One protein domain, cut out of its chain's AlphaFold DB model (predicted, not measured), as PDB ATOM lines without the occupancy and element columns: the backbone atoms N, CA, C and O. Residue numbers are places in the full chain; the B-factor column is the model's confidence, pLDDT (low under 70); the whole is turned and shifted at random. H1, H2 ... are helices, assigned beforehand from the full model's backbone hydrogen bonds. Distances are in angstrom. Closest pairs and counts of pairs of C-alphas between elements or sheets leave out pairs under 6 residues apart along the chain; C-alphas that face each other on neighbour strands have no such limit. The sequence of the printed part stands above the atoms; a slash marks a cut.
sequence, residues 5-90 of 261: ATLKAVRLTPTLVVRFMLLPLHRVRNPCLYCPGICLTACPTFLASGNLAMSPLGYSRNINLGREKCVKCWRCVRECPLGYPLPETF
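What this domain is: This is residues 5 to 90 of the 261 residues of a protein of Thermofilum sp. 3507LT (UniProt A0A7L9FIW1). Five short helices, H2 to H6, make a small cluster with H2 and H6 nearest the middle, while H1 lies off to one side, apart from the five, on a wide loop of low-confidence chain. H1 and H5 lie toward opposite ends of the whole, and the long unnamed stretch of residues 22 to 37 leads from H1 into the cluster. The printed part has 86 residues with six named helices, H1 to H6 in order along the chain, and no named strand. The class is all helix, but under half of the residues, 35 of 86, are in named elements. The whole is compact, with a radius of gyration of the C-alphas of 13.0 A and spans of 35, 29 and 18 A.

Where its parts are: H1, residues 14 to 21, is the longest helix by residues and measures 10.7 A; its C-alpha 14 is at (12.796, -59.981, -1.860). H2 is residues 38 to 41, 5.5 A long, with C-alpha 38 at (-1.705, -52.243, 0.313). H3, residues 44 to 49, measures 8.5 A, and H4, residues 56 to 61, 8.8 A. H5, residues 63 to 69, measures 9.9 A. H6, residues 75 to 78, is 5.1 A long and ends with C-alpha 78 at (-10.702, -56.379, 2.388).

How they stand to each other: H2 is the hub, touching three helices. It touches H6, where the closest C-alphas, those of Cys 39 and Cys 76, are 4.4 A apart. H2 and H4 only just touch, with 3 pairs of C-alphas within 8 A; the closest are those of Leu 40 and Pro 56, 6.2 A apart. H2 and H3 touch only at the corner, and only just, with 3 such pairs; the closest C-alphas, those of Leu 40 and Phe 46, are 6.5 A apart. H4 and H5 touch only at the corner, with the C-alphas of Tyr 59 and Gly 66 closest at 4.4 A; they run opposite ways at a steep tilt of 42 degrees. H4 and H6 are close but not clearly touching, with the C-alphas of Pro 56 and Cys 76 closest at 6.7 A. H3 and H5 are apart, but only just, at 8.2 A between their closest C-alphas. H1 touches no helix. In H1, H3, H4 and H5 every O i to N i+4 pair is within hydrogen-bond range; H2 and H6 are too short for such a pair, and of O i to N i+3 pairs H2 has 0 of 1 within range and H6 1 of 1.

The domain as a whole: The C-alphas farthest apart, those of Leu 25 and Ser 49, are 36.3 A apart. The printed part has no cut. The link from H1 to H2, 16 residues, is long. The mean pLDDT of the printed part is 75.7, and residues 5 to 34 and residue 36 of the model are under 70.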
ATOM      1  N   ALA A   5       0.216 -50.089 -12.282       35.25
ATOM      2  CA  ALA A   5       0.468 -48.659 -12.123       35.25
ATOM      3  C   ALA A   5       0.283 -48.173 -10.671       35.25
ATOM      4  O   ALA A   5       0.985 -47.257 -10.242       35.25
ATOM      5  N   THR A   6      -0.582 -48.820  -9.883       35.69
ATOM      6  CA  THR A   6      -0.884 -48.421  -8.495       35.69
ATOM      7  C   THR A   6       0.187 -48.884  -7.491       35.69
ATOM      8  O   THR A   6       0.219 -48.421  -6.355       35.69
ATOM      9  N   LEU A   7       1.121 -49.750  -7.912       34.22
ATOM     10  CA  LEU A   7       2.238 -50.257  -7.097       34.22
ATOM     11  C   LEU A   7       3.487 -49.355  -7.107       34.22
ATOM     12  O   LEU A   7       4.483 -49.681  -6.462       34.22
ATOM     13  N   LYS A   8       3.457 -48.198  -7.786       33.66
ATOM     14  CA  LYS A   8       4.623 -47.301  -7.908       33.66
ATOM     15  C   LYS A   8       5.108 -46.656  -6.602       33.66
ATOM     16  O   LYS A   8       6.163 -46.030  -6.613       33.66
ATOM     17  N   ALA A   9       4.406 -46.819  -5.482       43.28
ATOM     18  CA  ALA A   9       4.790 -46.185  -4.221       43.28
ATOM     19  C   ALA A   9       5.501 -47.101  -3.216       43.28
ATOM     20  O   ALA A   9       5.902 -46.604  -2.164       43.28
ATOM     21  N   VAL A  10       5.686 -48.405  -3.474       47.44
ATOM     22  CA  VAL A  10       6.292 -49.270  -2.450       47.44
ATOM     23  C   VAL A  10       7.301 -50.260  -3.020       47.44
ATOM     24  O   VAL A  10       6.961 -51.172  -3.765       47.44
ATOM     25  N   ARG A  11       8.573 -50.084  -2.630       41.72
ATOM     26  CA  ARG A  11       9.667 -51.018  -2.923       41.72
ATOM     27  C   ARG A  11       9.331 -52.397  -2.342       41.72
ATOM     28  O   ARG A  11       9.468 -52.621  -1.142       41.72
ATOM     29  N   LEU A  12       8.903 -53.322  -3.198       49.91
ATOM     30  CA  LEU A  12       8.803 -54.743  -2.876       49.91
ATOM     31  C   LEU A  12      10.218 -55.289  -2.649       49.91
ATOM     32  O   LEU A  12      11.011 -55.369  -3.584       49.91
ATOM     33  N   THR A  13      10.562 -55.635  -1.408       52.59
ATOM     34  CA  THR A  13      11.837 -56.302  -1.109       52.59
ATOM     35  C   THR A  13      11.720 -57.814  -1.352       52.59
ATOM     36  O   THR A  13      10.632 -58.371  -1.175       52.59
ATOM     37  N   PRO A  14      12.811 -58.522  -1.701       55.06
ATOM     38  CA  PRO A  14      12.796 -59.981  -1.860       55.06
ATOM     39  C   PRO A  14      12.254 -60.713  -0.623       55.06
ATOM     40  O   PRO A  14      11.459 -61.642  -0.736       55.06
ATOM     41  N   THR A  15      12.589 -60.226   0.575       60.19
ATOM     42  CA  THR A  15      12.067 -60.737   1.852       60.19
ATOM     43  C   THR A  15      10.548 -60.609   1.955       60.19
ATOM     44  O   THR A  15       9.887 -61.484   2.516       60.19
ATOM     45  N   LEU A  16       9.975 -59.530   1.413       60.12
ATOM     46  CA  LEU A  16       8.531 -59.345   1.349       60.12
ATOM     47  C   LEU A  16       7.899 -60.383   0.420       60.12
ATOM     48  O   LEU A  16       6.947 -61.038   0.825       60.12
ATOM     49  N   VAL A  17       8.445 -60.572  -0.783       63.00
ATOM     50  CA  VAL A  17       7.931 -61.540  -1.769       63.00
ATOM     51  C   VAL A  17       7.902 -62.952  -1.182       63.00
ATOM     52  O   VAL A  17       6.876 -63.626  -1.262       63.00
ATOM     53  N   VAL A  18       8.974 -63.364  -0.499       65.69
ATOM     54  CA  VAL A  18       9.043 -64.663   0.189       65.69
ATOM     55  C   VAL A  18       7.996 -64.762   1.301       65.69
ATOM     56  O   VAL A  18       7.275 -65.753   1.377       65.69
ATOM     57  N   ARG A  19       7.841 -63.723   2.135       62.62
ATOM     58  CA  ARG A  19       6.791 -63.703   3.170       62.62
ATOM     59  C   ARG A  19       5.394 -63.834   2.568       62.62
ATOM     60  O   ARG A  19       4.593 -64.570   3.125       62.62
ATOM     61  N   PHE A  20       5.124 -63.165   1.446       63.31
ATOM     62  CA  PHE A  20       3.856 -63.250   0.719       63.31
ATOM     63  C   PHE A  20       3.598 -64.640   0.133       63.31
ATOM     64  O   PHE A  20       2.494 -65.153   0.278       63.31
ATOM     65  N   MET A  21       4.605 -65.272  -0.477       65.00
ATOM     66  CA  MET A  21       4.486 -66.636  -1.011       65.00
ATOM     67  C   MET A  21       4.215 -67.676   0.082       65.00
ATOM     68  O   MET A  21       3.531 -68.662  -0.165       65.00
ATOM     69  N   LEU A  22       4.712 -67.442   1.298       65.81
ATOM     70  CA  LEU A  22       4.520 -68.337   2.441       65.81
ATOM     71  C   LEU A  22       3.246 -68.038   3.256       65.81
ATOM     72  O   LEU A  22       2.919 -68.802   4.164       65.81
ATOM     73  N   LEU A  23       2.499 -66.970   2.938       59.38
ATOM     74  CA  LEU A  23       1.242 -66.618   3.620       59.38
ATOM     75  C   LEU A  23       0.189 -67.739   3.632       59.38
ATOM     76  O   LEU A  23      -0.407 -67.943   4.688       59.38
ATOM     77  N   PRO A  24      -0.041 -68.497   2.539       57.66
ATOM     78  CA  PRO A  24      -1.005 -69.600   2.554       57.66
ATOM     79  C   PRO A  24      -0.610 -70.737   3.509       57.66
ATOM     80  O   PRO A  24      -1.465 -71.514   3.927       57.66
ATOM     81  N   LEU A  25       0.680 -70.840   3.851       58.66
ATOM     82  CA  LEU A  25       1.262 -71.936   4.632       58.66
ATOM     83  C   LEU A  25       1.487 -71.572   6.109       58.66
ATOM     84  O   LEU A  25       1.689 -72.458   6.940       58.66
ATOM     85  N   HIS A  26       1.422 -70.287   6.469       48.94
ATOM     86  CA  HIS A  26       1.637 -69.820   7.836       48.94
ATOM     87  C   HIS A  26       0.438 -69.042   8.381       48.94
ATOM     88  O   HIS A  26       0.087 -67.970   7.893       48.94
ATOM     89  N   ARG A  27      -0.124 -69.514   9.505       45.41
ATOM     90  CA  ARG A  27      -0.977 -68.679  10.364       45.41
ATOM     91  C   ARG A  27      -0.111 -67.584  10.978       45.41
ATOM     92  O   ARG A  27       0.602 -67.818  11.955       45.41
ATOM     93  N   VAL A  28      -0.146 -66.394  10.393       49.06
ATOM     94  CA  VAL A  28       0.599 -65.246  10.906       49.06
ATOM     95  C   VAL A  28       0.040 -64.871  12.281       49.06
ATOM     96  O   VAL A  28      -1.099 -64.435  12.403       49.06
ATOM     97  N   ARG A  29       0.845 -65.075  13.333       43.84
ATOM     98  CA  ARG A  29       0.483 -64.772  14.733       43.84
ATOM     99  C   ARG A  29       0.499 -63.272  15.062       43.84
ATOM    100  O   ARG A  29      -0.058 -62.883  16.078       43.84
ATOM    101  N   ASN A  30       1.129 -62.444  14.223       51.72
ATOM    102  CA  ASN A  30       1.193 -60.988  14.376       51.72
ATOM    103  C   ASN A  30       0.233 -60.304  13.388       51.72
ATOM    104  O   ASN A  30       0.285 -60.611  12.198       51.72
ATOM    105  N   PRO A  31      -0.608 -59.354  13.827       61.50
ATOM    106  CA  PRO A  31      -1.747 -58.892  13.033       61.50
ATOM    107  C   PRO A  31      -1.381 -58.167  11.727       61.50
ATOM    108  O   PRO A  31      -2.188 -58.108  10.804       61.50
ATOM    109  N   CYS A  32      -0.164 -57.626  11.621       66.38
ATOM    110  CA  CYS A  32       0.307 -56.893  10.450       66.38
ATOM    111  C   CYS A  32       1.757 -57.269  10.125       66.38
ATOM    112  O   CYS A  32       2.637 -57.179  10.979       66.38
ATOM    113  N   LEU A  33       2.024 -57.648   8.874       67.00
ATOM    114  CA  LEU A  33       3.378 -57.960   8.391       67.00
ATOM    115  C   LEU A  33       4.133 -56.753   7.827       67.00
ATOM    116  O   LEU A  33       5.205 -56.937   7.250       67.00
ATOM    117  N   TYR A  34       3.579 -55.541   7.957       65.25
ATOM    118  CA  TYR A  34       4.078 -54.347   7.268       65.25
ATOM    119  C   TYR A  34       4.245 -54.612   5.768       65.25
ATOM    120  O   TYR A  34       5.300 -54.404   5.172       65.25
ATOM    121  N   CYS A  35       3.162 -55.124   5.177       70.12
ATOM    122  CA  CYS A  35       3.017 -55.277   3.737       70.12
ATOM    123  C   CYS A  35       3.277 -53.936   3.016       70.12
ATOM    124  O   CYS A  35       3.312 -52.891   3.675       70.12
ATOM    125  N   PRO A  36       3.441 -53.922   1.683       68.75
ATOM    126  CA  PRO A  36       3.905 -52.762   0.948       68.75
ATOM    127  C   PRO A  36       2.763 -51.748   0.769       68.75
ATOM    128  O   PRO A  36       2.321 -51.478  -0.338       68.75
ATOM    129  N   GLY A  37       2.217 -51.236   1.870       73.69
ATOM    130  CA  GLY A  37       1.202 -50.192   1.885       73.69
ATOM    131  C   GLY A  37      -0.140 -50.548   1.243       73.69
ATOM    132  O   GLY A  37      -0.904 -49.629   0.980       73.69
ATOM    133  N   ILE A  38      -0.472 -51.829   1.023       83.56
ATOM    134  CA  ILE A  38      -1.705 -52.243   0.313       83.56
ATOM    135  C   ILE A  38      -2.961 -51.621   0.947       83.56
ATOM    136  O   ILE A  38      -3.811 -51.040   0.276       83.56
ATOM    137  N   CYS A  39      -3.068 -51.678   2.274       86.94
ATOM    138  CA  CYS A  39      -4.193 -51.069   2.979       86.94
ATOM    139  C   CYS A  39      -4.168 -49.528   2.941       86.94
ATOM    140  O   CYS A  39      -5.229 -48.915   3.058       86.94
ATOM    141  N   LEU A  40      -2.995 -48.904   2.759       86.69
ATOM    142  CA  LEU A  40      -2.842 -47.450   2.632       86.69
ATOM    143  C   LEU A  40      -3.428 -46.968   1.305       86.69
ATOM    144  O   LEU A  40      -4.267 -46.073   1.313       86.69
ATOM    145  N   THR A  41      -3.062 -47.611   0.190       85.06
ATOM    146  CA  THR A  41      -3.631 -47.315  -1.137       85.06
ATOM    147  C   THR A  41      -5.130 -47.620  -1.191       85.06
ATOM    148  O   THR A  41      -5.858 -47.012  -1.961       85.06
ATOM    149  N   ALA A  42      -5.587 -48.532  -0.327       87.38
ATOM    150  CA  ALA A  42      -6.976 -48.825   0.024       87.38
ATOM    151  C   ALA A  42      -7.796 -47.684   0.664       87.38
ATOM    152  O   ALA A  42      -9.031 -47.683   0.628       87.38
ATOM    153  N   CYS A  43      -7.135 -46.783   1.394       89.94
ATOM    154  CA  CYS A  43      -7.789 -45.969   2.413       89.94
ATOM    155  C   CYS A  43      -8.187 -44.583   1.883       89.94
ATOM    156  O   CYS A  43      -7.307 -43.758   1.651       89.94
ATOM    157  N   PRO A  44      -9.491 -44.254   1.799       89.12
ATOM    158  CA  PRO A  44      -9.931 -42.964   1.270       89.12
ATOM    159  C   PRO A  44      -9.449 -41.778   2.116       89.12
ATOM    160  O   PRO A  44      -9.103 -40.742   1.562       89.12
ATOM    161  N   THR A  45      -9.362 -41.922   3.445       90.19
ATOM    162  CA  THR A  45      -8.847 -40.854   4.318       90.19
ATOM    163  C   THR A  45      -7.376 -40.550   4.035       90.19
ATOM    164  O   THR A  45      -6.987 -39.385   3.980       90.19
ATOM    165  N   PHE A  46      -6.559 -41.584   3.813       89.56
ATOM    166  CA  PHE A  46      -5.153 -41.401   3.462       89.56
ATOM    167  C   PHE A  46      -5.006 -40.813   2.058       89.56
ATOM    168  O   PHE A  46      -4.279 -39.842   1.892       89.56
ATOM    169  N   LEU A  47      -5.739 -41.344   1.073       87.00
ATOM    170  CA  LEU A  47      -5.705 -40.843  -0.304       87.00
ATOM    171  C   LEU A  47      -6.106 -39.365  -0.397       87.00
ATOM    172  O   LEU A  47      -5.512 -38.627  -1.172       87.00
ATOM    173  N   ALA A  48      -7.082 -38.926   0.403       85.12
ATOM    174  CA  ALA A  48      -7.526 -37.536   0.414       85.12
ATOM    175  C   ALA A  48      -6.566 -36.592   1.156       85.12
ATOM    176  O   ALA A  48      -6.446 -35.430   0.786       85.12
ATOM    177  N   SER A  49      -5.911 -37.062   2.221       86.50
ATOM    178  CA  SER A  49      -5.116 -36.193   3.102       86.50
ATOM    179  C   SER A  49      -3.607 -36.250   2.882       86.50
ATOM    180  O   SER A  49      -2.899 -35.359   3.342       86.50
ATOM    181  N   GLY A  50      -3.088 -37.331   2.294       83.94
ATOM    182  CA  GLY A  50      -1.654 -37.633   2.236       83.94
ATOM    183  C   GLY A  50      -0.994 -37.883   3.602       83.94
ATOM    184  O   GLY A  50       0.208 -38.138   3.672       83.94
ATOM    185  N   ASN A  51      -1.746 -37.829   4.708       84.75
ATOM    186  CA  ASN A  51      -1.192 -37.897   6.054       84.75
ATOM    187  C   ASN A  51      -1.107 -39.348   6.537       84.75
ATOM    188  O   ASN A  51      -2.122 -39.984   6.821       84.75
ATOM    189  N   LEU A  52       0.115 -39.859   6.709       82.38
ATOM    190  CA  LEU A  52       0.357 -41.232   7.159       82.38
ATOM    191  C   LEU A  52      -0.226 -41.530   8.553       82.38
ATOM    192  O   LEU A  52      -0.591 -42.676   8.821       82.38
ATOM    193  N   ALA A  53      -0.371 -40.531   9.429       82.94
ATOM    194  CA  ALA A  53      -1.070 -40.704  10.702       82.94
ATOM    195  C   ALA A  53      -2.571 -40.980  10.494       82.94
ATOM    196  O   ALA A  53      -3.162 -41.767  11.229       82.94
ATOM    197  N   MET A  54      -3.180 -40.411   9.448       87.31
ATOM    198  CA  MET A  54      -4.573 -40.641   9.049       87.31
ATOM    199  C   MET A  54      -4.694 -41.790   8.038       87.31
ATOM    200  O   MET A  54      -5.306 -41.671   6.978       87.31
ATOM    201  N   SER A  55      -4.087 -42.924   8.377       89.81
ATOM    202  CA  SER A  55      -4.063 -44.125   7.545       89.81
ATOM    203  C   SER A  55      -4.222 -45.388   8.396       89.81
ATOM    204  O   SER A  55      -4.027 -45.324   9.609       89.81
ATOM    205  N   PRO A  56      -4.504 -46.564   7.803       90.62
ATOM    206  CA  PRO A  56      -4.564 -47.824   8.541       90.62
ATOM    207  C   PRO A  56      -3.321 -48.107   9.390       90.62
ATOM    208  O   PRO A  56      -3.442 -48.608  10.505       90.62
ATOM    209  N   LEU A  57      -2.131 -47.737   8.902       86.25
ATOM    210  CA  LEU A  57      -0.899 -47.870   9.677       86.25
ATOM    211  C   LEU A  57      -0.904 -46.934  10.896       86.25
ATOM    212  O   LEU A  57      -0.602 -47.376  12.003       86.25
ATOM    213  N   GLY A  58      -1.288 -45.672  10.710       84.94
ATOM    214  CA  GLY A  58      -1.418 -44.705  11.802       84.94
ATOM    215  C   GLY A  58      -2.453 -45.135  12.844       84.94
ATOM    216  O   GLY A  58      -2.145 -45.184  14.032       84.94
ATOM    217  N   TYR A  59      -3.638 -45.560  12.404       91.19
ATOM    218  CA  TYR A  59      -4.711 -46.037  13.282       91.19
ATOM    219  C   TYR A  59      -4.338 -47.312  14.045       91.19
ATOM    220  O   TYR A  59      -4.746 -47.475  15.190       91.19
ATOM    221  N   SER A  60      -3.533 -48.201  13.452       87.44
ATOM    222  CA  SER A  60      -3.040 -49.397  14.152       87.44
ATOM    223  C   SER A  60      -2.076 -49.075  15.301       87.44
ATOM    224  O   SER A  60      -1.963 -49.854  16.240       87.44
ATOM    225  N   ARG A  61      -1.390 -47.924  15.238       85.06
ATOM    226  CA  ARG A  61      -0.463 -47.445  16.278       85.06
ATOM    227  C   ARG A  61      -1.140 -46.536  17.298       85.06
ATOM    228  O   ARG A  61      -0.707 -46.476  18.442       85.06
ATOM    229  N   ASN A  62      -2.180 -45.821  16.879       87.88
ATOM    230  CA  ASN A  62      -2.966 -44.940  17.729       87.88
ATOM    231  C   ASN A  62      -4.459 -45.240  17.544       87.88
ATOM    232  O   ASN A  62      -5.124 -44.695  16.660       87.88
ATOM    233  N   ILE A  63      -4.978 -46.107  18.414       89.81
ATOM    234  CA  ILE A  63      -6.375 -46.547  18.386       89.81
ATOM    235  C   ILE A  63      -7.341 -45.373  18.575       89.81
ATOM    236  O   ILE A  63      -8.353 -45.319  17.884       89.81
ATOM    237  N   ASN A  64      -7.028 -44.407  19.447       91.94
ATOM    238  CA  ASN A  64      -7.894 -43.243  19.675       91.94
ATOM    239  C   ASN A  64      -8.053 -42.409  18.399       91.94
ATOM    240  O   ASN A  64      -9.166 -42.053  18.021       91.94
ATOM    241  N   LEU A  65      -6.959 -42.214  17.656       92.25
ATOM    242  CA  LEU A  65      -7.023 -41.578  16.344       92.25
ATOM    243  C   LEU A  65      -7.882 -42.389  15.358       92.25
ATOM    244  O   LEU A  65      -8.634 -41.811  14.576       92.25
ATOM    245  N   GLY A  66      -7.806 -43.722  15.405       91.88
ATOM    246  CA  GLY A  66      -8.678 -44.614  14.636       91.88
ATOM    247  C   GLY A  66     -10.161 -44.449  14.982       91.88
ATOM    248  O   GLY A  66     -10.987 -44.304  14.077       91.88
ATOM    249  N   ARG A  67     -10.499 -44.389  16.275       92.56
ATOM    250  CA  ARG A  67     -11.869 -44.149  16.760       92.56
ATOM    251  C   ARG A  67     -12.434 -42.845  16.214       92.56
ATOM    252  O   ARG A  67     -13.566 -42.827  15.739       92.56
ATOM    253  N   GLU A  68     -11.644 -41.780  16.213       91.88
ATOM    254  CA  GLU A  68     -12.110 -40.447  15.827       91.88
ATOM    255  C   GLU A  68     -12.085 -40.200  14.316       91.88
ATOM    256  O   GLU A  68     -13.030 -39.644  13.760       91.88
ATOM    257  N   LYS A  69     -11.003 -40.589  13.633       92.38
ATOM    258  CA  LYS A  69     -10.713 -40.143  12.258       92.38
ATOM    259  C   LYS A  69     -10.900 -41.221  11.196       92.38
ATOM    260  O   LYS A  69     -11.012 -40.889  10.016       92.38
ATOM    261  N   CYS A  70     -10.950 -42.503  11.562       93.38
ATOM    262  CA  CYS A  70     -11.251 -43.545  10.584       93.38
ATOM    263  C   CYS A  70     -12.720 -43.444  10.153       93.38
ATOM    264  O   CYS A  70     -13.627 -43.425  10.987       93.38
ATOM    265  N   VAL A  71     -12.970 -43.475   8.843       92.06
ATOM    266  CA  VAL A  71     -14.337 -43.485   8.288       92.06
ATOM    267  C   VAL A  71     -15.010 -44.857   8.313       92.06
ATOM    268  O   VAL A  71     -16.179 -44.978   7.930       92.06
ATOM    269  N   LYS A  72     -14.271 -45.876   8.779       93.06
ATOM    270  CA  LYS A  72     -14.745 -47.246   9.004       93.06
ATOM    271  C   LYS A  72     -15.411 -47.830   7.753       93.06
ATOM    272  O   LYS A  72     -16.545 -48.287   7.776       93.06
ATOM    273  N   CYS A  73     -14.677 -47.780   6.641       91.44
ATOM    274  CA  CYS A  73     -15.105 -48.278   5.328       91.44
ATOM    275  C   CYS A  73     -14.707 -49.740   5.058       91.44
ATOM    276  O   CYS A  73     -15.005 -50.260   3.989       91.44
ATOM    277  N   TRP A  74     -13.957 -50.376   5.970       93.19
ATOM    278  CA  TRP A  74     -13.418 -51.743   5.847       93.19
ATOM    279  C   TRP A  74     -12.592 -52.055   4.582       93.19
ATOM    280  O   TRP A  74     -12.105 -53.175   4.456       93.19
ATOM    281  N   ARG A  75     -12.309 -51.084   3.697       91.94
ATOM    282  CA  ARG A  75     -11.422 -51.297   2.533       91.94
ATOM    283  C   ARG A  75     -10.064 -51.843   2.958       91.94
ATOM    284  O   ARG A  75      -9.576 -52.795   2.370       91.94
ATOM    285  N   CYS A  76      -9.490 -51.302   4.033       90.38
ATOM    286  CA  CYS A  76      -8.221 -51.789   4.568       90.38
ATOM    287  C   CYS A  76      -8.265 -53.260   5.005       90.38
ATOM    288  O   CYS A  76      -7.238 -53.919   4.912       90.38
ATOM    289  N   VAL A  77      -9.419 -53.758   5.461       91.38
ATOM    290  CA  VAL A  77      -9.615 -55.158   5.863       91.38
ATOM    291  C   VAL A  77      -9.720 -56.041   4.628       91.38
ATOM    292  O   VAL A  77      -9.027 -57.048   4.551       91.38
ATOM    293  N   ARG A  78     -10.526 -55.631   3.639       88.81
ATOM    294  CA  ARG A  78     -10.702 -56.379   2.388       88.81
ATOM    295  C   ARG A  78      -9.398 -56.526   1.611       88.81
ATOM    296  O   ARG A  78      -9.082 -57.609   1.145       88.81
ATOM    297  N   GLU A  79      -8.650 -55.436   1.472       86.88
ATOM    298  CA  GLU A  79      -7.386 -55.448   0.731       86.88
ATOM    299  C   GLU A  79      -6.245 -56.081   1.546       86.88
ATOM    300  O   GLU A  79      -5.166 -56.329   1.015       86.88
ATOM    301  N   CYS A  80      -6.442 -56.331   2.847       85.62
ATOM    302  CA  CYS A  80      -5.434 -56.985   3.667       85.62
ATOM    303  C   CYS A  80      -5.363 -58.479   3.310       85.62
ATOM    304  O   CYS A  80      -6.333 -59.197   3.546       85.62
ATOM    305  N   PRO A  81      -4.199 -59.004   2.880       81.19
ATOM    306  CA  PRO A  81      -4.027 -60.436   2.606       81.19
ATOM    307  C   PRO A  81      -4.274 -61.337   3.825       81.19
ATOM    308  O   PRO A  81      -4.506 -62.530   3.682       81.19
ATOM    309  N   LEU A  82      -4.190 -60.765   5.029       80.50
ATOM    310  CA  LEU A  82      -4.447 -61.452   6.296       80.50
ATOM    311  C   LEU A  82      -5.877 -61.249   6.807       80.50
ATOM    312  O   LEU A  82      -6.217 -61.780   7.862       80.50
ATOM    313  N   GLY A  83      -6.686 -60.431   6.126       83.12
ATOM    314  CA  GLY A  83      -8.017 -60.046   6.590       83.12
ATOM    315  C   GLY A  83      -8.006 -59.356   7.956       83.12
ATOM    316  O   GLY A  83      -8.956 -59.512   8.716       83.12
ATOM    317  N   TYR A  84      -6.929 -58.637   8.307       86.00
ATOM    318  CA  TYR A  84      -6.799 -58.038   9.636       86.00
ATOM    319  C   TYR A  84      -7.933 -57.028   9.887       86.00
ATOM    320  O   TYR A  84      -8.005 -56.018   9.175       86.00
ATOM    321  N   PRO A  85      -8.809 -57.249  10.889       90.06
ATOM    322  CA  PRO A  85     -10.020 -56.460  11.078       90.06
ATOM    323  C   PRO A  85      -9.719 -55.168  11.846       90.06
ATOM    324  O   PRO A  85     -10.272 -54.926  12.911       90.06
ATOM    325  N   LEU A  86      -8.834 -54.322  11.307       91.38
ATOM    326  CA  LEU A  86      -8.338 -53.118  11.983       91.38
ATOM    327  C   LEU A  86      -9.441 -52.251  12.618       91.38
ATOM    328  O   LEU A  86      -9.261 -51.848  13.761       91.38
ATOM    329  N   PRO A  87     -10.574 -51.942  11.953       92.88
ATOM    330  CA  PRO A  87     -11.602 -51.143  12.605       92.88
ATOM    331  C   PRO A  87     -12.107 -51.788  13.898       92.88
ATOM    332  O   PRO A  87     -12.247 -51.087  14.888       92.88
ATOM    333  N   GLU A  88     -12.279 -53.114  13.913       92.81
ATOM    334  CA  GLU A  88     -12.774 -53.881  15.063       92.81
ATOM    335  C   GLU A  88     -11.820 -53.890  16.259       92.81
ATOM    336  O   GLU A  88     -12.241 -54.208  17.368       92.81
ATOM    337  N   THR A  89     -10.548 -53.535  16.062       90.38
ATOM    338  CA  THR A  89      -9.554 -53.468  17.141       90.38
ATOM    339  C   THR A  89      -9.578 -52.123  17.850       90.38
ATOM    340  O   THR A  89      -8.811 -51.908  18.784       90.38
ATOM    341  N   PHE A  90     -10.420 -51.186  17.405       91.44
ATOM    342  CA  PHE A  90     -10.522 -49.894  18.061       91.44
ATOM    343  C   PHE A  90     -11.222 -49.992  19.413       91.44
ATOM    344  O   PHE A  90     -11.016 -49.126  20.251       91.44
TER     345      PHE A  90